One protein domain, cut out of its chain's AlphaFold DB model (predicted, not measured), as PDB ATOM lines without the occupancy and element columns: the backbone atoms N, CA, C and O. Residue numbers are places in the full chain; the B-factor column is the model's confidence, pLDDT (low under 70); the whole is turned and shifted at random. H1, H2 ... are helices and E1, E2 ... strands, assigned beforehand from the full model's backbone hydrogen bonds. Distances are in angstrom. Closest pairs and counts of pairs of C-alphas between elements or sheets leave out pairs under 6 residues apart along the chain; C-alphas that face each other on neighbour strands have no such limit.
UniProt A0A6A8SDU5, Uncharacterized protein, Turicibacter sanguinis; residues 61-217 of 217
ATOM      1  N   TYR A  61      31.647 -58.722  24.168       90.75
ATOM      2  CA  TYR A  61      31.477 -58.004  22.902       90.75
ATOM      3  C   TYR A  61      32.801 -57.415  22.404       90.75
ATOM      4  O   TYR A  61      33.698 -57.104  23.194       90.75
ATOM      5  N   ASN A  62      32.949 -57.240  21.088       87.94
ATOM      6  CA  ASN A  62      34.172 -56.681  20.499       87.94
ATOM      7  C   ASN A  62      34.171 -55.147  20.470       87.94
ATOM      8  O   ASN A  62      35.222 -54.531  20.285       87.94
ATOM      9  N   SER A  63      33.007 -54.517  20.633       84.25
ATOM     10  CA  SER A  63      32.869 -53.062  20.698       84.25
ATOM     11  C   SER A  63      31.642 -52.641  21.506       84.25
ATOM     12  O   SER A  63      30.724 -53.433  21.712       84.25
ATOM     13  N   LEU A  64      31.641 -51.382  21.954       83.44
ATOM     14  CA  LEU A  64      30.514 -50.792  22.679       83.44
ATOM     15  C   LEU A  64      29.258 -50.750  21.798       83.44
ATOM     16  O   LEU A  64      28.190 -51.162  22.225       83.44
ATOM     17  N   GLU A  65      29.418 -50.352  20.536       81.44
ATOM     18  CA  GLU A  65      28.332 -50.276  19.554       81.44
ATOM     19  C   GLU A  65      27.694 -51.646  19.263       81.44
ATOM     20  O   GLU A  65      26.481 -51.740  19.094       81.44
ATOM     21  N   GLU A  66      28.499 -52.715  19.206       83.50
ATOM     22  CA  GLU A  66      27.997 -54.086  19.034       83.50
ATOM     23  C   GLU A  66      27.098 -54.497  20.202       83.50
ATOM     24  O   GLU A  66      26.006 -55.018  19.977       83.50
ATOM     25  N   TRP A  67      27.537 -54.227  21.434       86.25
ATOM     26  CA  TRP A  67      26.748 -54.509  22.629       86.25
ATOM     27  C   TRP A  67      25.461 -53.675  22.673       86.25
ATOM     28  O   TRP A  67      24.377 -54.221  22.845       86.25
ATOM     29  N   GLU A  68      25.543 -52.362  22.457       81.19
ATOM     30  CA  GLU A  68      24.369 -51.483  22.513       81.19
ATOM     31  C   GLU A  68      23.304 -51.852  21.467       81.19
ATOM     32  O   GLU A  68      22.104 -51.746  21.731       81.19
ATOM     33  N   LYS A  69      23.722 -52.330  20.288       78.88
ATOM     34  CA  LYS A  69      22.809 -52.791  19.231       78.88
ATOM     35  C   LYS A  69      22.284 -54.210  19.441       78.88
ATOM     36  O   LYS A  69      21.291 -54.559  18.803       78.88
ATOM     37  N   SER A  70      22.920 -55.027  20.283       80.56
ATOM     38  CA  SER A  70      22.477 -56.409  20.512       80.56
ATOM     39  C   SER A  70      21.161 -56.480  21.292       80.56
ATOM     40  O   SER A  70      20.445 -57.475  21.195       80.56
ATOM     41  N   GLY A  71      20.824 -55.423  22.043       77.56
ATOM     42  CA  GLY A  71      19.656 -55.403  22.926       77.56
ATOM     43  C   GLY A  71      19.827 -56.274  24.174       77.56
ATOM     44  O   GLY A  71      18.835 -56.603  24.828       77.56
ATOM     45  N   ASP A  72      21.065 -56.657  24.496       83.19
ATOM     46  CA  ASP A  72      21.389 -57.451  25.675       83.19
ATOM     47  C   ASP A  72      20.980 -56.731  26.971       83.19
ATOM     48  O   ASP A  72      21.202 -55.532  27.169       83.19
ATOM     49  N   ASN A  73      20.350 -57.493  27.862       81.75
ATOM     50  CA  ASN A  73      19.824 -57.024  29.133       81.75
ATOM     51  C   ASN A  73      20.596 -57.554  30.347       81.75
ATOM     52  O   ASN A  73      20.161 -57.286  31.466       81.75
ATOM     53  N   SER A  74      21.719 -58.252  30.152       88.00
ATOM     54  CA  SER A  74      22.585 -58.717  31.233       88.00
ATOM     55  C   SER A  74      23.038 -57.571  32.144       88.00
ATOM     56  O   SER A  74      23.396 -56.479  31.699       88.00
ATOM     57  N   GLU A  75      23.045 -57.840  33.451       91.19
ATOM     58  CA  GLU A  75      23.490 -56.887  34.476       91.19
ATOM     59  C   GLU A  75      25.006 -56.671  34.465       91.19
ATOM     60  O   GLU A  75      25.504 -55.702  35.035       91.19
ATOM     61  N   LEU A  76      25.752 -57.570  33.827       93.38
ATOM     62  CA  LEU A  76      27.194 -57.491  33.686       93.38
ATOM     63  C   LEU A  76      27.585 -57.955  32.289       93.38
ATOM     64  O   LEU A  76      27.234 -59.062  31.888       93.38
ATOM     65  N   VAL A  77      28.350 -57.130  31.582       93.19
ATOM     66  CA  VAL A  77      28.937 -57.486  30.286       93.19
ATOM     67  C   VAL A  77      30.397 -57.065  30.222       93.19
ATOM     68  O   VAL A  77      30.834 -56.159  30.937       93.19
ATOM     69  N   ARG A  78      31.152 -57.690  29.321       92.62
ATOM     70  CA  ARG A  78      32.517 -57.303  28.964       92.62
ATOM     71  C   ARG A  78      32.554 -56.779  27.545       92.62
ATOM     72  O   ARG A  78      32.044 -57.407  26.625       92.62
ATOM     73  N   VAL A  79      33.246 -55.670  27.347       90.62
ATOM     74  CA  VAL A  79      33.534 -55.134  26.019       90.62
ATOM     75  C   VAL A  79      35.038 -55.053  25.856       90.62
ATOM     76  O   VAL A  79      35.725 -54.456  26.685       90.62
ATOM     77  N   LYS A  80      35.574 -55.647  24.792       89.00
ATOM     78  CA  LYS A  80      37.002 -55.552  24.483       89.00
ATOM     79  C   LYS A  80      37.384 -54.097  24.233       89.00
ATOM     80  O   LYS A  80      36.694 -53.363  23.525       89.00
ATOM     81  N   ASN A  81      38.542 -53.692  24.744       82.50
ATOM     82  CA  ASN A  81      39.042 -52.331  24.549       82.50
ATOM     83  C   ASN A  81      39.600 -52.097  23.132       82.50
ATOM     84  O   ASN A  81      40.094 -51.016  22.841       82.50
ATOM     85  N   THR A  82      39.478 -53.065  22.218       69.88
ATOM     86  CA  THR A  82      40.004 -53.011  20.843       69.88
ATOM     87  C   THR A  82      39.440 -51.863  20.003       69.88
ATOM     88  O   THR A  82      40.124 -51.373  19.109       69.88
ATOM     89  N   SER A  83      38.222 -51.415  20.318       56.25
ATOM     90  CA  SER A  83      37.475 -50.420  19.532       56.25
ATOM     91  C   SER A  83      37.042 -49.202  20.356       56.25
ATOM     92  O   SER A  83      36.412 -48.294  19.822       56.25
ATOM     93  N   ASN A  84      37.349 -49.172  21.658       59.22
ATOM     94  CA  ASN A  84      36.988 -48.059  22.535       59.22
ATOM     95  C   ASN A  84      38.041 -46.939  22.405       59.22
ATOM     96  O   ASN A  84      39.182 -47.147  22.829       59.22
ATOM     97  N   PRO A  85      37.705 -45.750  21.868       56.31
ATOM     98  CA  PRO A  85      38.674 -44.671  21.672       56.31
ATOM     99  C   PRO A  85      39.323 -44.195  22.981       56.31
ATOM    100  O   PRO A  85      40.467 -43.757  22.950       56.31
ATOM    101  N   TYR A  86      38.652 -44.351  24.127       55.12
ATOM    102  CA  TYR A  86      39.196 -43.975  25.436       55.12
ATOM    103  C   TYR A  86      40.142 -45.026  26.042       55.12
ATOM    104  O   TYR A  86      40.934 -44.686  26.917       55.12
ATOM    105  N   ALA A  87      40.081 -46.287  25.595       56.88
ATOM    106  CA  ALA A  87      40.780 -47.405  26.244       56.88
ATOM    107  C   ALA A  87      41.623 -48.277  25.298       56.88
ATOM    108  O   ALA A  87      42.298 -49.193  25.764       56.88
ATOM    109  N   ARG A  88      41.658 -47.989  23.988       61.78
ATOM    110  CA  ARG A  88      42.417 -48.785  23.001       61.78
ATOM    111  C   ARG A  88      43.903 -48.928  23.317       61.78
ATOM    112  O   ARG A  88      44.514 -49.917  22.934       61.78
ATOM    113  N   TYR A  89      44.471 -47.942  24.006       64.12
ATOM    114  CA  TYR A  89      45.881 -47.908  24.391       64.12
ATOM    115  C   TYR A  89      46.193 -48.833  25.578       64.12
ATOM    116  O   TYR A  89      47.352 -49.147  25.809       64.12
ATOM    117  N   LEU A  90      45.169 -49.244  26.335       63.56
ATOM    118  CA  LEU A  90      45.306 -50.024  27.568       63.56
ATOM    119  C   LEU A  90      45.271 -51.542  27.325       63.56
ATOM    120  O   LEU A  90      45.612 -52.312  28.222       63.56
ATOM    121  N   GLY A  91      44.844 -51.984  26.134       71.38
ATOM    122  CA  GLY A  91      44.537 -53.393  25.878       71.38
ATOM    123  C   GLY A  91      43.381 -53.907  26.754       71.38
ATOM    124  O   GLY A  91      42.681 -53.131  27.403       71.38
ATOM    125  N   GLY A  92      43.143 -55.221  26.757       87.75
ATOM    126  CA  GLY A  92      42.178 -55.860  27.665       87.75
ATOM    127  C   GLY A  92      40.697 -55.598  27.361       87.75
ATOM    128  O   GLY A  92      40.250 -55.687  26.210       87.75
ATOM    129  N   TYR A  93      39.918 -55.330  28.410       90.31
ATOM    130  CA  TYR A  93      38.462 -55.174  28.354       90.31
ATOM    131  C   TYR A  93      37.940 -54.174  29.395       90.31
ATOM    132  O   TYR A  93      38.615 -53.835  30.364       90.31
ATOM    133  N   THR A  94      36.713 -53.709  29.191       90.81
ATOM    134  CA  THR A  94      35.929 -52.953  30.168       90.81
ATOM    135  C   THR A  94      34.727 -53.793  30.583       90.81
ATOM    136  O   THR A  94      33.986 -54.272  29.723       90.81
ATOM    137  N   GLU A  95      34.528 -53.978  31.884       93.06
ATOM    138  CA  GLU A  95      33.282 -54.513  32.436       93.06
ATOM    139  C   GLU A  95      32.290 -53.378  32.673       93.06
ATOM    140  O   GLU A  95      32.629 -52.369  33.295       93.06
ATOM    141  N   TYR A  96      31.063 -53.564  32.196       92.00
ATOM    142  CA  TYR A  96      29.940 -52.672  32.456       92.00
ATOM    143  C   TYR A  96      28.984 -53.388  33.392       92.00
ATOM    144  O   TYR A  96      28.388 -54.397  33.015       92.00
ATOM    145  N   LYS A  97      28.847 -52.868  34.611       94.06
ATOM    146  CA  LYS A  97      27.944 -53.407  35.626       94.06
ATOM    147  C   LYS A  97      26.749 -52.483  35.790       94.06
ATOM    148  O   LYS A  97      26.930 -51.321  36.146       94.06
ATOM    149  N   LEU A  98      25.549 -52.994  35.547       93.94
ATOM    150  CA  LEU A  98      24.302 -52.275  35.761       93.94
ATOM    151  C   LEU A  98      24.184 -51.927  37.244       93.94
ATOM    152  O   LEU A  98      24.322 -52.790  38.112       93.94
ATOM    153  N   VAL A  99      23.944 -50.652  37.527       94.50
ATOM    154  CA  VAL A  99      23.769 -50.156  38.897       94.50
ATOM    155  C   VAL A  99      22.419 -49.506  39.123       94.50
ATOM    156  O   VAL A  99      21.956 -49.467  40.257       94.50
ATOM    157  N   ASP A 100      21.782 -49.003  38.067       91.44
ATOM    158  CA  ASP A 100      20.471 -48.378  38.169       91.44
ATOM    159  C   ASP A 100      19.721 -48.469  36.836       91.44
ATOM    160  O   ASP A 100      20.320 -48.519  35.757       91.44
ATOM    161  N   THR A 101      18.396 -48.480  36.916       91.25
ATOM    162  CA  THR A 101      17.498 -48.357  35.767       91.25
ATOM    163  C   THR A 101      16.435 -47.328  36.095       91.25
ATOM    164  O   THR A 101      15.554 -47.559  36.922       91.25
ATOM    165  N   LYS A 102      16.490 -46.197  35.397       88.06
ATOM    166  CA  LYS A 102      15.513 -45.116  35.516       88.06
ATOM    167  C   LYS A 102      14.477 -45.229  34.416       88.06
ATOM    168  O   LYS A 102      14.816 -45.547  33.278       88.06
ATOM    169  N   LYS A 103      13.223 -44.970  34.771       88.94
ATOM    170  CA  LYS A 103      12.101 -44.925  33.837       88.94
ATOM    171  C   LYS A 103      11.417 -43.580  33.971       88.94
ATOM    172  O   LYS A 103      10.918 -43.254  35.045       88.94
ATOM    173  N   ASP A 104      11.397 -42.844  32.876       84.00
ATOM    174  CA  ASP A 104      10.731 -41.560  32.761       84.00
ATOM    175  C   ASP A 104       9.606 -41.723  31.739       84.00
ATOM    176  O   ASP A 104       9.863 -41.991  30.566       84.00
ATOM    177  N   ASN A 105       8.358 -41.606  32.186       87.12
ATOM    178  CA  ASN A 105       7.188 -41.789  31.326       87.12
ATOM    179  C   ASN A 105       6.702 -40.440  30.779       87.12
ATOM    180  O   ASN A 105       6.837 -39.416  31.452       87.12
ATOM    181  N   ASP A 106       6.091 -40.451  29.593       83.81
ATOM    182  CA  ASP A 106       5.495 -39.276  28.936       83.81
ATOM    183  C   ASP A 106       6.483 -38.097  28.779       83.81
ATOM    184  O   ASP A 106       6.137 -36.918  28.911       83.81
ATOM    185  N   VAL A 107       7.757 -38.403  28.501       80.38
ATOM    186  CA  VAL A 107       8.805 -37.386  28.359       80.38
ATOM    187  C   VAL A 107       8.639 -36.671  27.032       80.38
ATOM    188  O   VAL A 107       8.641 -37.284  25.966       80.38
ATOM    189  N   ARG A 108       8.576 -35.340  27.081       79.38
ATOM    190  CA  ARG A 108       8.644 -34.486  25.893       79.38
ATOM    191  C   ARG A 108      10.066 -34.502  25.325       79.38
ATOM    192  O   ARG A 108      10.937 -33.780  25.805       79.38
ATOM    193  N   VAL A 109      10.295 -35.315  24.297       73.12
ATOM    194  CA  VAL A 109      11.642 -35.551  23.749       73.12
ATOM    195  C   VAL A 109      12.078 -34.509  22.719       73.12
ATOM    196  O   VAL A 109      13.270 -34.286  22.530       73.12
ATOM    197  N   GLY A 110      11.128 -33.848  22.055       74.75
ATOM    198  CA  GLY A 110      11.426 -32.810  21.072       74.75
ATOM    199  C   GLY A 110      10.274 -32.524  20.117       74.75
ATOM    200  O   GLY A 110       9.244 -33.202  20.124       74.75
ATOM    201  N   TYR A 111      10.453 -31.497  19.286       76.31
ATOM    202  CA  TYR A 111       9.543 -31.187  18.185       76.31
ATOM    203  C   TYR A 111       9.925 -31.971  16.923       76.31
ATOM    204  O   TYR A 111      11.067 -32.397  16.758       76.31
ATOM    205  N   HIS A 112       8.966 -32.156  16.019       72.38
ATOM    206  CA  HIS A 112       9.210 -32.831  14.745       72.38
ATOM    207  C   HIS A 112      10.059 -31.940  13.808       72.38
ATOM    208  O   HIS A 112       9.704 -30.775  13.627       72.38
ATOM    209  N   PRO A 113      11.148 -32.433  13.182       70.06
ATOM    210  CA  PRO A 113      12.128 -31.608  12.468       70.06
ATOM    211  C   PRO A 113      11.548 -30.899  11.247       70.06
ATOM    212  O   PRO A 113      11.961 -29.781  10.961       70.06
ATOM    213  N   ASP A 114      10.558 -31.497  10.577       72.75
ATOM    214  CA  ASP A 114       9.850 -30.860   9.454       72.75
ATOM    215  C   ASP A 114       9.019 -29.636   9.883       72.75
ATOM    216  O   ASP A 114       8.586 -28.851   9.042       72.75
ATOM    217  N   PHE A 115       8.794 -29.455  11.188       78.19
ATOM    218  CA  PHE A 115       7.994 -28.374  11.762       78.19
ATOM    219  C   PHE A 115       8.798 -27.625  12.845       78.19
ATOM    220  O   PHE A 115       8.441 -27.657  14.027       78.19
ATOM    221  N   PRO A 116       9.910 -26.954  12.475       78.06
ATOM    222  CA  PRO A 116      10.803 -26.325  13.447       78.06
ATOM    223  C   PRO A 116      10.172 -25.104  14.132       78.06
ATOM    224  O   PRO A 116      10.480 -24.798  15.288       78.06
ATOM    225  N   ASN A 117       9.257 -24.431  13.434       86.62
ATOM    226  CA  ASN A 117       8.637 -23.190  13.869       86.62
ATOM    227  C   ASN A 117       7.236 -23.415  14.442       86.62
ATOM    228  O   ASN A 117       6.544 -24.379  14.127       86.62
ATOM    229  N   TRP A 118       6.825 -22.481  15.293       91.69
ATOM    230  CA  TRP A 118       5.454 -22.366  15.777       91.69
ATOM    231  C   TRP A 118       4.615 -21.616  14.751       91.69
ATOM    232  O   TRP A 118       4.879 -20.437  14.511       91.69
ATOM    233  N   GLU A 119       3.583 -22.249  14.215       91.25
ATOM    234  CA  GLU A 119       2.818 -21.721  13.083       91.25
ATOM    235  C   GLU A 119       1.307 -21.856  13.315       91.25
ATOM    236  O   GLU A 119       0.860 -22.664  14.132       91.25
ATOM    237  N   TYR A 120       0.515 -21.060  12.601       92.31
ATOM    238  CA  TYR A 120      -0.945 -21.165  12.619       92.31
ATOM    239  C   TYR A 120      -1.388 -22.165  11.551       92.31
ATOM    240  O   TYR A 120      -1.473 -21.837  10.371       92.31
ATOM    241  N   TRP A 121      -1.650 -23.398  11.978       86.19
ATOM    242  CA  TRP A 121      -2.138 -24.473  11.119       86.19
ATOM    243  C   TRP A 121      -3.420 -25.068  11.697       86.19
ATOM    244  O   TRP A 121      -3.527 -25.248  12.908       86.19
ATOM    245  N   ASP A 122      -4.353 -25.460  10.827       85.25
ATOM    246  CA  ASP A 122      -5.573 -26.191  11.215       85.25
ATOM    247  C   ASP A 122      -5.308 -27.683  11.504       85.25
ATOM    248  O   ASP A 122      -6.146 -28.403  12.059       85.25
ATOM    249  N   GLY A 123      -4.117 -28.171  11.156       83.12
ATOM    250  CA  GLY A 123      -3.628 -29.491  11.524       83.12
ATOM    251  C   GLY A 123      -2.418 -29.932  10.714       83.12
ATOM    252  O   GLY A 123      -1.967 -29.250   9.797       83.12
ATOM    253  N   TYR A 124      -1.899 -31.101  11.074       83.50
ATOM    254  CA  TYR A 124      -0.655 -31.653  10.549       83.50
ATOM    255  C   TYR A 124      -0.901 -33.040   9.980       83.50
ATOM    256  O   TYR A 124      -1.564 -33.870  10.605       83.50
ATOM    257  N   TYR A 125      -0.358 -33.299   8.796       79.69
ATOM    258  CA  TYR A 125      -0.447 -34.599   8.146       79.69
ATOM    259  C   TYR A 125       0.892 -35.328   8.225       79.69
ATOM    260  O   TYR A 125       1.910 -34.800   7.782       79.69
ATOM    261  N   PHE A 126       0.874 -36.559   8.729       74.81
ATOM    262  CA  PHE A 126       2.044 -37.433   8.820       74.81
ATOM    263  C   PHE A 126       1.842 -38.636   7.901       74.81
ATOM    264  O   PHE A 126       0.872 -39.373   8.063       74.81
ATOM    265  N   SER A 127       2.724 -38.852   6.923       66.56
ATOM    266  CA  SER A 127       2.615 -40.018   6.034       66.56
ATOM    267  C   SER A 127       3.034 -41.308   6.747       66.56
ATOM    268  O   SER A 127       4.009 -41.322   7.486       66.56
ATOM    269  N   THR A 128       2.343 -42.417   6.473       57.03
ATOM    270  CA  THR A 128       2.684 -43.757   6.997       57.03
ATOM    271  C   THR A 128       3.962 -44.348   6.396       57.03
ATOM    272  O   THR A 128       4.571 -45.223   7.007       57.03
ATOM    273  N   LYS A 129       4.379 -43.911   5.197       53.22
ATOM    274  CA  LYS A 129       5.626 -44.376   4.552       53.22
ATOM    275  C   LYS A 129       6.846 -43.562   4.954       53.22
ATOM    276  O   LYS A 129       7.966 -44.057   4.832       53.22
ATOM    277  N   SER A 130       6.640 -42.358   5.475       49.06
ATOM    278  CA  SER A 130       7.660 -41.645   6.220       49.06
ATOM    279  C   SER A 130       7.876 -42.399   7.522       49.06
ATOM    280  O   SER A 130       7.171 -42.178   8.501       49.06
ATOM    281  N   LYS A 131       8.809 -43.355   7.527       42.66
ATOM    282  CA  LYS A 131       9.250 -43.968   8.776       42.66
ATOM    283  C   LYS A 131       9.883 -42.867   9.606       42.66
ATOM    284  O   LYS A 131      11.067 -42.620   9.422       42.66
ATOM    285  N   THR A 132       9.106 -42.238  10.483       47.28
ATOM    286  CA  THR A 132       9.598 -41.433  11.596       47.28
ATOM    287  C   THR A 132      10.378 -42.384  12.496       47.28
ATOM    288  O   THR A 132       9.854 -42.954  13.449       47.28
ATOM    289  N   SER A 133      11.611 -42.692  12.100       39.75
ATOM    290  CA  SER A 133      12.512 -43.499  12.902       39.75
ATOM    291  C   SER A 133      13.032 -42.576  13.980       39.75
ATOM    292  O   SER A 133      13.897 -41.750  13.706       39.75
ATOM    293  N   PHE A 134      12.452 -42.685  15.167       45.25
ATOM    294  CA  PHE A 134      12.974 -42.060  16.365       45.25
ATOM    295  C   PHE A 134      14.170 -42.889  16.808       45.25
ATOM    296  O   PHE A 134      14.019 -43.932  17.439       45.25
ATOM    297  N   SER A 135      15.361 -42.466  16.407       37.56
ATOM    298  CA  SER A 135      16.577 -42.993  17.006       37.56
ATOM    299  C   SER A 135      16.926 -42.057  18.152       37.56
ATOM    300  O   SER A 135      17.355 -40.935  17.870       37.56
ATOM    301  N   PRO A 136      16.733 -42.455  19.422       39.62
ATOM    302  CA  PRO A 136      17.476 -41.825  20.497       39.62
ATOM    303  C   PRO A 136      18.956 -42.097  20.206       39.62
ATOM    304  O   PRO A 136      19.460 -43.184  20.472       39.62
ATOM    305  N   SER A 137      19.655 -41.153  19.577       35.53
ATOM    306  CA  SER A 137      21.106 -41.184  19.595       35.53
ATOM    307  C   SER A 137      21.522 -40.757  20.996       35.53
ATOM    308  O   SER A 137      21.342 -39.617  21.435       35.53
ATOM    309  N   VAL A 138      22.018 -41.738  21.743       35.53
ATOM    310  CA  VAL A 138      22.728 -41.510  22.992       35.53
ATOM    311  C   VAL A 138      24.015 -40.788  22.610       35.53
ATOM    312  O   VAL A 138      24.938 -41.376  22.051       35.53
ATOM    313  N   SER A 139      24.067 -39.481  22.863       31.62
ATOM    314  CA  SER A 139      25.343 -38.776  22.916       31.62
ATOM    315  C   SER A 139      26.157 -39.419  24.039       31.62
ATOM    316  O   SER A 139      25.801 -39.298  25.212       31.62
ATOM    317  N   LEU A 140      27.233 -40.125  23.677       32.78
ATOM    318  CA  LEU A 140      28.141 -40.855  24.577       32.78
ATOM    319  C   LEU A 140      28.921 -39.963  25.560       32.78
ATOM    320  O   LEU A 140      29.835 -40.424  26.239       32.78
ATOM    321  N   THR A 141      28.558 -38.693  25.684       30.64
ATOM    322  CA  THR A 141      29.243 -37.744  26.547       30.64
ATOM    323  C   THR A 141      28.197 -36.759  27.045       30.64
ATOM    324  O   THR A 141      27.769 -35.890  26.298       30.64
ATOM    325  N   TRP A 142      27.759 -36.930  28.293       29.70
ATOM    326  CA  TRP A 142      27.071 -35.910  29.091       29.70
ATOM    327  C   TRP A 142      26.037 -35.050  28.343       29.70
ATOM    328  O   TRP A 142      26.315 -33.919  27.963       29.70
ATOM    329  N   GLY A 143      24.804 -35.539  28.234       32.50
ATOM    330  CA  GLY A 143      23.661 -34.666  27.973       32.50
ATOM    331  C   GLY A 143      22.780 -35.088  26.809       32.50
ATOM    332  O   GLY A 143      23.256 -35.534  25.772       32.50
ATOM    333  N   THR A 144      21.480 -34.891  27.050       32.66
ATOM    334  CA  THR A 144      20.341 -34.902  26.118       32.66
ATOM    335  C   THR A 144      20.232 -36.095  25.170       32.66
ATOM    336  O   THR A 144      21.022 -36.270  24.248       32.66
ATOM    337  N   VAL A 145      19.149 -36.860  25.348       42.03
ATOM    338  CA  VAL A 145      18.629 -37.791  24.340       42.03
ATOM    339  C   VAL A 145      18.399 -36.995  23.058       42.03
ATOM    340  O   VAL A 145      17.503 -36.154  22.995       42.03
ATOM    341  N   SER A 146      19.243 -37.215  22.053       37.75
ATOM    342  CA  SER A 146      19.053 -36.614  20.739       37.75
ATOM    343  C   SER A 146      18.097 -37.506  19.970       37.75
ATOM    344  O   SER A 146      18.398 -38.663  19.705       37.75
ATOM    345  N   VAL A 147      16.912 -36.997  19.649       42.09
ATOM    346  CA  VAL A 147      15.953 -37.740  18.836       42.09
ATOM    347  C   VAL A 147      16.173 -37.358  17.383       42.09
ATOM    348  O   VAL A 147      15.772 -36.282  16.939       42.09
ATOM    349  N   GLY A 148      16.833 -38.242  16.639       39.22
ATOM    350  CA  GLY A 148      16.830 -38.168  15.186       39.22
ATOM    351  C   GLY A 148      15.438 -38.538  14.695       39.22
ATOM    352  O   GLY A 148      14.920 -39.582  15.080       39.22
ATOM    353  N   ILE A 149      14.825 -37.682  13.882       44.53
ATOM    354  CA  ILE A 149      13.585 -37.989  13.175       44.53
ATOM    355  C   ILE A 149      13.912 -37.970  11.689       44.53
ATOM    356  O   ILE A 149      14.215 -36.926  11.119       44.53
ATOM    357  N   SER A 150      13.861 -39.143  11.072       40.72
ATOM    358  CA  SER A 150      13.995 -39.286   9.624       40.72
ATOM    359  C   SER A 150      12.604 -39.369   9.013       40.72
ATOM    360  O   SER A 150      11.730 -40.023   9.566       40.72
ATOM    361  N   VAL A 151      12.374 -38.732   7.870       45.00
ATOM    362  CA  VAL A 151      11.100 -38.798   7.144       45.00
ATOM    363  C   VAL A 151      11.439 -39.288   5.745       45.00
ATOM    364  O   VAL A 151      12.085 -38.587   4.973       45.00
ATOM    365  N   ALA A 152      11.077 -40.529   5.415       40.09
ATOM    366  CA  ALA A 152      11.297 -41.038   4.064       40.09
ATOM    367  C   ALA A 152      10.439 -40.241   3.063       40.09
ATOM    368  O   ALA A 152       9.216 -40.146   3.219       40.09
ATOM    369  N   SER A 153      11.081 -39.675   2.039       39.16
ATOM    370  CA  SER A 153      10.435 -38.952   0.943       39.16
ATOM    371  C   SER A 153       9.856 -39.946  -0.069       39.16
ATOM    372  O   SER A 153      10.581 -40.493  -0.901       39.16
ATOM    373  N   GLY A 154       8.551 -40.212  -0.002       38.97
ATOM    374  CA  GLY A 154       7.853 -41.089  -0.944       38.97
ATOM    375  C   GLY A 154       6.403 -40.657  -1.163       38.97
ATOM    376  O   GLY A 154       5.769 -40.125  -0.258       38.97
ATOM    377  N   ALA A 155       5.897 -40.857  -2.383       40.28
ATOM    378  CA  ALA A 155       4.612 -40.358  -2.877       40.28
ATOM    379  C   ALA A 155       3.397 -40.634  -1.961       40.28
ATOM    380  O   ALA A 155       3.287 -41.681  -1.319       40.28
ATOM    381  N   LYS A 156       2.462 -39.671  -1.961       50.50
ATOM    382  CA  LYS A 156       1.224 -39.622  -1.170       50.50
ATOM    383  C   LYS A 156       0.336 -40.851  -1.406       50.50
ATOM    384  O   LYS A 156      -0.417 -40.884  -2.372       50.50
ATOM    385  N   SER A 157       0.331 -41.809  -0.484       51.22
ATOM    386  CA  SER A 157      -0.824 -42.700  -0.308       51.22
ATOM    387  C   SER A 157      -0.809 -43.320   1.096       51.22
ATOM    388  O   SER A 157      -0.036 -44.243   1.355       51.22
ATOM    389  N   SER A 158      -1.689 -42.813   1.969       62.59
ATOM    390  CA  SER A 158      -1.896 -43.097   3.408       62.59
ATOM    391  C   SER A 158      -1.011 -42.328   4.416       62.59
ATOM    392  O   SER A 158       0.170 -42.053   4.190       62.59
ATOM    393  N   GLY A 159      -1.645 -41.908   5.516       63.22
ATOM    394  CA  GLY A 159      -1.095 -41.020   6.542       63.22
ATOM    395  C   GLY A 159      -2.157 -40.620   7.569       63.22
ATOM    396  O   GLY A 159      -3.352 -40.801   7.335       63.22
ATOM    397  N   THR A 160      -1.723 -40.101   8.710       73.69
ATOM    398  CA  THR A 160      -2.580 -39.678   9.820       73.69
ATOM    399  C   THR A 160      -2.626 -38.157   9.879       73.69
ATOM    400  O   THR A 160      -1.588 -37.503   9.942       73.69
ATOM    401  N   PHE A 161      -3.833 -37.592   9.890       80.44
ATOM    402  CA  PHE A 161      -4.037 -36.169  10.144       80.44
ATOM    403  C   PHE A 161      -4.299 -35.933  11.634       80.44
ATOM    404  O   PHE A 161      -5.164 -36.577  12.230       80.44
ATOM    405  N   LYS A 162      -3.559 -35.005  12.240       81.94
ATOM    406  CA  LYS A 162      -3.761 -34.540  13.614       81.94
ATOM    407  C   LYS A 162      -4.288 -33.112  13.557       81.94
ATOM    408  O   LYS A 162      -3.571 -32.207  13.138       81.94
ATOM    409  N   LYS A 163      -5.542 -32.926  13.971       87.00
ATOM    410  CA  LYS A 163      -6.177 -31.608  14.030       87.00
ATOM    411  C   LYS A 163      -5.450 -30.712  15.038       87.00
ATOM    412  O   LYS A 163      -5.089 -31.173  16.121       87.00
ATOM    413  N   ALA A 164      -5.259 -29.454  14.669       90.38
ATOM    414  CA  ALA A 164      -4.733 -28.409  15.532       90.38
ATOM    415  C   ALA A 164      -5.810 -27.341  15.782       90.38
ATOM    416  O   ALA A 164      -6.928 -27.428  15.273       90.38
ATOM    417  N   ASP A 165      -5.480 -26.365  16.621       90.81
ATOM    418  CA  ASP A 165      -6.334 -25.209  16.867       90.81
ATOM    419  C   ASP A 165      -5.770 -24.067  16.026       90.81
ATOM    420  O   ASP A 165      -4.731 -23.511  16.378       90.81
ATOM    421  N   GLY A 166      -6.430 -23.754  14.909       88.50
ATOM    422  CA  GLY A 166      -5.987 -22.722  13.969       88.50
ATOM    423  C   GLY A 166      -5.969 -21.307  14.557       88.50
ATOM    424  O   GLY A 166      -5.371 -20.412  13.968       88.50
ATOM    425  N   SER A 167      -6.573 -21.095  15.733       93.25
ATOM    426  CA  SER A 167      -6.523 -19.808  16.442       93.25
ATOM    427  C   SER A 167      -5.242 -19.611  17.262       93.25
ATOM    428  O   SER A 167      -4.950 -18.496  17.700       93.25
ATOM    429  N   ARG A 168      -4.455 -20.676  17.456       93.12
ATOM    430  CA  ARG A 168      -3.242 -20.686  18.278       93.12
ATOM    431  C   ARG A 168      -2.047 -21.140  17.463       93.12
ATOM    432  O   ARG A 168      -2.159 -21.956  16.547       93.12
ATOM    433  N   ARG A 169      -0.860 -20.660  17.835       93.69
ATOM    434  CA  ARG A 169       0.360 -21.189  17.223       93.69
ATOM    435  C   ARG A 169       0.529 -22.615  17.706       93.69
ATOM    436  O   ARG A 169       0.500 -22.874  18.907       93.69
ATOM    437  N   SER A 170       0.741 -23.533  16.785       92.88
ATOM    438  CA  SER A 170       0.931 -24.937  17.095       92.88
ATOM    439  C   SER A 170       2.218 -25.462  16.484       92.88
ATOM    440  O   SER A 170       2.816 -24.829  15.610       92.88
ATOM    441  N   ARG A 171       2.661 -26.614  16.984       89.44
ATOM    442  CA  ARG A 171       3.623 -27.473  16.291       89.44
ATOM    443  C   ARG A 171       3.534 -28.910  16.806       89.44
ATOM    444  O   ARG A 171       3.189 -29.115  17.974       89.44
ATOM    445  N   PRO A 172       3.884 -29.912  15.992       85.38
ATOM    446  CA  PRO A 172       3.962 -31.288  16.445       85.38
ATOM    447  C   PRO A 172       5.112 -31.495  17.424       85.38
ATOM    448  O   PRO A 172       6.261 -31.134  17.153       85.38
ATOM    449  N   TRP A 173       4.791 -32.129  18.543       82.00
ATOM    450  CA  TRP A 173       5.738 -32.612  19.533       82.00
ATOM    451  C   TRP A 173       5.671 -34.118  19.658       82.00
ATOM    452  O   TRP A 173       4.651 -34.753  19.381       82.00
ATOM    453  N   VAL A 174       6.785 -34.670  20.105       76.75
ATOM    454  CA  VAL A 174       6.950 -36.090  20.345       76.75
ATOM    455  C   VAL A 174       7.082 -36.293  21.839       76.75
ATOM    456  O   VAL A 174       7.828 -35.585  22.526       76.75
ATOM    457  N   ARG A 175       6.349 -37.285  22.318       80.12
ATOM    458  CA  ARG A 175       6.516 -37.857  23.640       80.12
ATOM    459  C   ARG A 175       6.939 -39.310  23.529       80.12
ATOM    460  O   ARG A 175       6.573 -39.974  22.559       80.12
ATOM    461  N   ALA A 176       7.693 -39.780  24.506       77.81
ATOM    462  CA  ALA A 176       8.079 -41.175  24.618       77.81
ATOM    463  C   ALA A 176       8.307 -41.532  26.082       77.81
ATOM    464  O   ALA A 176       8.658 -40.669  26.890       77.81
ATOM    465  N   ASP A 177       8.181 -42.815  26.382       82.38
ATOM    466  CA  ASP A 177       8.682 -43.371  27.627       82.38
ATOM    467  C   ASP A 177      10.161 -43.702  27.429       82.38
ATOM    468  O   ASP A 177      10.541 -44.349  26.450       82.38
ATOM    469  N   ILE A 178      11.014 -43.220  28.329       82.00
ATOM    470  CA  ILE A 178      12.463 -43.385  28.265       82.00
ATOM    471  C   ILE A 178      12.904 -44.297  29.400       82.00
ATOM    472  O   ILE A 178      12.681 -44.011  30.575       82.00
ATOM    473  N   THR A 179      13.582 -45.388  29.053       84.06
ATOM    474  CA  THR A 179      14.289 -46.224  30.025       84.06
ATOM    475  C   THR A 179      15.783 -45.961  29.906       84.06
ATOM    476  O   THR A 179      16.376 -46.229  28.866       84.06
ATOM    477  N   THR A 180      16.399 -45.460  30.975       85.06
ATOM    478  CA  THR A 180      17.844 -45.221  31.057       85.06
ATOM    479  C   THR A 180      18.483 -46.234  31.992       85.06
ATOM    480  O   THR A 180      18.266 -46.198  33.203       85.06
ATOM    481  N   LYS A 181      19.326 -47.104  31.447       87.06
ATOM    482  CA  LYS A 181      20.202 -47.979  32.225       87.06
ATOM    483  C   LYS A 181      21.518 -47.271  32.512       87.06
ATOM    484  O   LYS A 181      22.109 -46.677  31.609       87.06
ATOM    485  N   ILE A 182      21.973 -47.331  33.756       87.88
ATOM    486  CA  ILE A 182      23.206 -46.697  34.224       87.88
ATOM    487  C   ILE A 182      24.179 -47.792  34.644       87.88
ATOM    488  O   ILE A 182      23.825 -48.671  35.430       87.88
ATOM    489  N   TYR A 183      25.407 -47.708  34.140       89.88
ATOM    490  CA  TYR A 183      26.453 -48.691  34.361       89.88
ATOM    491  C   TYR A 183      27.681 -48.061  35.015       89.88
ATOM    492  O   TYR A 183      28.156 -46.994  34.608       89.88
ATOM    493  N   ASP A 184      28.230 -48.771  35.993       91.44
ATOM    494  CA  ASP A 184      29.604 -48.579  36.435       91.44
ATOM    495  C   ASP A 184      30.552 -49.248  35.436       91.44
ATOM    496  O   ASP A 184      30.301 -50.367  34.985       91.44
ATOM    497  N   MET A 185      31.658 -48.577  35.121       90.88
ATOM    498  CA  MET A 185      32.693 -49.095  34.228       90.88
ATOM    499  C   MET A 185      33.921 -49.506  35.031       90.88
ATOM    500  O   MET A 185      34.448 -48.698  35.796       90.88
ATOM    501  N   TYR A 186      34.412 -50.717  34.806       90.69
ATOM    502  CA  TYR A 186      35.646 -51.239  35.388       90.69
ATOM    503  C   TYR A 186      36.602 -51.569  34.247       90.69
ATOM    504  O   TYR A 186      36.341 -52.472  33.453       90.69
ATOM    505  N   ILE A 187      37.677 -50.800  34.116       88.56
ATOM    506  CA  ILE A 187      38.595 -50.900  32.978       88.56
ATOM    507  C   ILE A 187      39.792 -51.746  33.386       88.56
ATOM    508  O   ILE A 187      40.488 -51.407  34.343       88.56
ATOM    509  N   TYR A 188      40.051 -52.812  32.634       88.12
ATOM    510  CA  TYR A 188      41.153 -53.739  32.861       88.12
ATOM    511  C   TYR A 188      42.161 -53.679  31.715       88.12
ATOM    512  O   TYR A 188      41.790 -53.477  30.556       88.12
ATOM    513  N   ASN A 189      43.436 -53.896  32.038       85.19
ATOM    514  CA  ASN A 189      44.464 -54.125  31.023       85.19
ATOM    515  C   ASN A 189      44.392 -55.552  30.451       85.19
ATOM    516  O   ASN A 189      43.571 -56.379  30.856       85.19
ATOM    517  N   GLU A 190      45.273 -55.859  29.502       84.44
ATOM    518  CA  GLU A 190      45.358 -57.180  28.860       84.44
ATOM    519  C   GLU A 190      45.721 -58.335  29.807       84.44
ATOM    520  O   GLU A 190      45.382 -59.483  29.530       84.44
ATOM    521  N   PHE A 191      46.338 -58.033  30.952       85.00
ATOM    522  CA  PHE A 191      46.688 -59.005  31.990       85.00
ATOM    523  C   PHE A 191      45.570 -59.207  33.025       85.00
ATOM    524  O   PHE A 191      45.752 -59.953  33.986       85.00
ATOM    525  N   GLY A 192      44.420 -58.542  32.860       83.44
ATOM    526  CA  GLY A 192      43.290 -58.630  33.785       83.44
ATOM    527  C   GLY A 192      43.465 -57.821  35.072       83.44
ATOM    528  O   GLY A 192      42.730 -58.039  36.032       83.44
ATOM    529  N   GLN A 193      44.414 -56.882  35.116       85.94
ATOM    530  CA  GLN A 193      44.564 -55.968  36.247       85.94
ATOM    531  C   GLN A 193      43.601 -54.792  36.095       85.94
ATOM    532  O   GLN A 193      43.550 -54.157  35.037       85.94
ATOM    533  N   LEU A 194      42.856 -54.493  37.159       89.62
ATOM    534  CA  LEU A 194      41.967 -53.336  37.208       89.62
ATOM    535  C   LEU A 194      42.798 -52.050  37.198       89.62
ATOM    536  O   LEU A 194      43.628 -51.834  38.079       89.62
ATOM    537  N   LEU A 195      42.551 -51.193  36.214       86.06
ATOM    538  CA  LEU A 195      43.232 -49.913  36.051       86.06
ATOM    539  C   LEU A 195      42.436 -48.762  36.659       86.06
ATOM    540  O   LEU A 195      42.996 -47.902  37.332       86.06
ATOM    541  N   THR A 196      41.130 -48.714  36.388       86.12
ATOM    542  CA  THR A 196      40.273 -47.621  36.852       86.12
ATOM    543  C   THR A 196      38.808 -48.030  36.924       86.12
ATOM    544  O   THR A 196      38.376 -48.989  36.279       86.12
ATOM    545  N   VAL A 197      38.047 -47.271  37.712       89.62
ATOM    546  CA  VAL A 197      36.603 -47.416  37.881       89.62
ATOM    547  C   VAL A 197      35.933 -46.070  37.627       89.62
ATOM    548  O   VAL A 197      36.293 -45.072  38.247       89.62
ATOM    549  N   SER A 198      34.925 -46.051  36.755       85.38
ATOM    550  CA  SER A 198      34.071 -44.883  36.516       85.38
ATOM    551  C   SER A 198      32.646 -45.188  36.961       85.38
ATOM    552  O   SER A 198      31.945 -45.995  36.345       85.38
ATOM    553  N   LYS A 199      32.223 -44.570  38.067       89.19
ATOM    554  CA  LYS A 199      30.890 -44.769  38.644       89.19
ATOM    555  C   LYS A 199      29.827 -44.041  37.828       89.19
ATOM    556  O   LYS A 199      29.963 -42.848  37.571       89.19
ATOM    557  N   GLY A 200      28.788 -44.761  37.403       82.69
ATOM    558  CA  GLY A 200      27.764 -44.250  36.486       82.69
ATOM    559  C   GLY A 200      28.331 -43.681  35.179       82.69
ATOM    560  O   GLY A 200      27.726 -42.776  34.595       82.69
ATOM    561  N   GLY A 201      29.508 -44.168  34.767       80.62
ATOM    562  CA  GLY A 201      30.290 -43.646  33.646       80.62
ATOM    563  C   GLY A 201      29.691 -43.949  32.278       80.62
ATOM    564  O   GLY A 201      30.060 -43.304  31.298       80.62
ATOM    565  N   HIS A 202      28.750 -44.893  32.210       85.12
ATOM    566  CA  HIS A 202      28.081 -45.262  30.974       85.12
ATOM    567  C   HIS A 202      26.564 -45.336  31.153       85.12
ATOM    568  O   HIS A 202      26.063 -45.766  32.194       85.12
ATOM    569  N   ARG A 203      25.822 -44.881  30.142       84.62
ATOM    570  CA  ARG A 203      24.361 -44.836  30.161       84.62
ATOM    571  C   ARG A 203      23.821 -45.263  28.809       84.62
ATOM    572  O   ARG A 203      24.208 -44.686  27.801       84.62
ATOM    573  N   VAL A 204      22.880 -46.199  28.819       78.31
ATOM    574  CA  VAL A 204      22.169 -46.660  27.621       78.31
ATOM    575  C   VAL A 204      20.705 -46.287  27.784       78.31
ATOM    576  O   VAL A 204      20.088 -46.644  28.786       78.31
ATOM    577  N   SER A 205      20.154 -45.538  26.831       78.00
ATOM    578  CA  SER A 205      18.748 -45.119  26.855       78.00
ATOM    579  C   SER A 205      17.979 -45.757  25.709       78.00
ATOM    580  O   SER A 205      18.415 -45.696  24.562       78.00
ATOM    581  N   THR A 206      16.819 -46.326  26.014       75.69
ATOM    582  CA  THR A 206      15.859 -46.823  25.025       75.69
ATOM    583  C   THR A 206      14.545 -46.060  25.151       75.69
ATOM    584  O   THR A 206      14.211 -45.548  26.220       75.69
ATOM    585  N   SER A 207      13.809 -45.961  24.045       74.69
ATOM    586  CA  SER A 207      12.510 -45.288  23.989       74.69
ATOM    587  C   SER A 207      11.403 -46.258  23.587       74.69
ATOM    588  O   SER A 207      11.582 -47.025  22.637       74.69
ATOM    589  N   SER A 208      10.252 -46.169  24.246       75.75
ATOM    590  CA  SER A 208       9.019 -46.895  23.921       75.75
ATOM    591  C   SER A 208       7.816 -45.948  23.887       75.75
ATOM    592  O   SER A 208       7.946 -44.758  24.171       75.75
ATOM    593  N   ASP A 209       6.656 -46.468  23.473       80.12
ATOM    594  CA  ASP A 209       5.367 -45.758  23.479       80.12
ATOM    595  C   ASP A 209       5.418 -44.351  22.876       80.12
ATOM    596  O   ASP A 209       4.844 -43.381  23.372       80.12
ATOM    597  N   ILE A 210       6.120 -44.253  21.749       75.81
ATOM    598  CA  ILE A 210       6.377 -42.987  21.080       75.81
ATOM    599  C   ILE A 210       5.091 -42.476  20.433       75.81
ATOM    600  O   ILE A 210       4.479 -43.151  19.602       75.81
ATOM    601  N   GLN A 211       4.693 -41.255  20.783       76.50
ATOM    602  CA  GLN A 211       3.472 -40.639  20.279       76.50
ATOM    603  C   GLN A 211       3.717 -39.203  19.834       76.50
ATOM    604  O   GLN A 211       4.442 -38.439  20.468       76.50
ATOM    605  N   ILE A 212       3.038 -38.821  18.754       79.00
ATOM    606  CA  ILE A 212       2.986 -37.438  18.283       79.00
ATOM    607  C   ILE A 212       1.710 -36.780  18.810       79.00
ATOM    608  O   ILE A 212       0.600 -37.304  18.625       79.00
ATOM    609  N   PHE A 213       1.869 -35.604  19.408       83.62
ATOM    610  CA  PHE A 213       0.783 -34.718  19.813       83.62
ATOM    611  C   PHE A 213       1.002 -33.310  19.254       83.62
ATOM    612  O   PHE A 213       2.092 -32.967  18.798       83.62
ATOM    613  N   ILE A 214      -0.055 -32.502  19.248       89.00
ATOM    614  CA  ILE A 214       0.033 -31.101  18.836       89.00
ATOM    615  C   ILE A 214       0.167 -30.261  20.099       89.00
ATOM    616  O   ILE A 214      -0.705 -30.317  20.961       89.00
ATOM    617  N   ASP A 215       1.271 -29.529  20.209       91.12
ATOM    618  CA  ASP A 215       1.480 -28.549  21.270       91.12
ATOM    619  C   ASP A 215       0.970 -27.191  20.774       91.12
ATOM    620  O   ASP A 215       1.147 -26.858  19.597       91.12
ATOM    621  N   HIS A 216       0.357 -26.407  21.659       92.75
ATOM    622  CA  HIS A 216      -0.214 -25.094  21.340       92.75
ATOM    623  C   HIS A 216       0.348 -24.020  22.270       92.75
ATOM    624  O   HIS A 216       0.541 -24.261  23.463       92.75
ATOM    625  N   ARG A 217       0.561 -22.821  21.728       88.94
ATOM    626  CA  ARG A 217       0.887 -21.595  22.464       88.94
ATOM    627  C   ARG A 217      -0.254 -20.611  22.334       88.94
ATOM    628  O   ARG A 217      -0.661 -20.310  21.193       88.94
TER     629      ARG A 217
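This is residues 61 to 217 of the 217 residues of an uncharacterized protein of Turicibacter sanguinis (UniProt A0A6A8SDU5). A long, curled and twisted sheet of three long strands, E2, E7 and E8, with the short E1 at one edge, makes the long axis of a rod. The small hairpin E4 and E5 and this sheet form a sandwich, two sheets only partly face to face, while H1 is near E1 toward one end and the small pair E3 and E6 is toward the other. The printed part has 157 residues with one named helix and eight named strands, in the order H1 E1 E2 E3 E4 E5 E6 E7 E8; it is mostly strand, and the large sheet's order, E1 - E2 - E7 - E8, is antiparallel. The whole is loose, with a radius of gyration of the C-alphas of 20.3 A, and spans 66 by 31 by 24 A.

The inner strand E7, residues 170 to 188, is antiparallel to E2, residues 93 to 111, with N 102 and O 180 within hydrogen-bond range at 2.8 A. E7 and the edge strand E8, residues 194 to 216, form a hairpin, with N 181 and O 204 at 2.8 A. The other edge strand, E1, residues 76 to 80, forms a hairpin with E2, with N 79 and O 94 at 2.9 A. H1, residues 64 to 70, is on this sheet at a height of 5.9 A, over none of its strands; the closest C-alphas of H1 and E1 are those of Leu 64 and Val 79, 6.3 A apart. Every O i to N i+4 pair in H1 is within hydrogen-bond range. E4, residues 133 to 137, and E5, residues 146 to 150, form a hairpin, with N 137 and O 146 at 2.8 A; their strands stand at 47 degrees to those of the large sheet. E3, residues 123 to 127, is antiparallel to E6, residues 159 to 163, with N 160 and O 126 at 2.8 A; the closest C-alphas of E6 and E8 are those of Lys 162 and Ile 214, 7.3 A apart.

H1 begins at C-alpha 64, (30.514, -50.792, 22.679), and E8 ends at C-alpha 216, (-0.214, -25.094, 21.340). From first to last C-alpha E8 measures 53.2 A, E7 51.9 A and E2 38.9 A. E2 bends by 94 degrees at residue 105, E7 by 53 degrees at residue 177 and E8 by 82 degrees at residue 213.

The C-alphas farthest apart, those of Ser 167 and Phe 191, are 67.9 A apart. The printed part has no cut; the links E1 to E2 and E2 to E3 are long. Mean pLDDT of the printed part is 74.7, with residues 82 to 90 and 127 to 159 under 70.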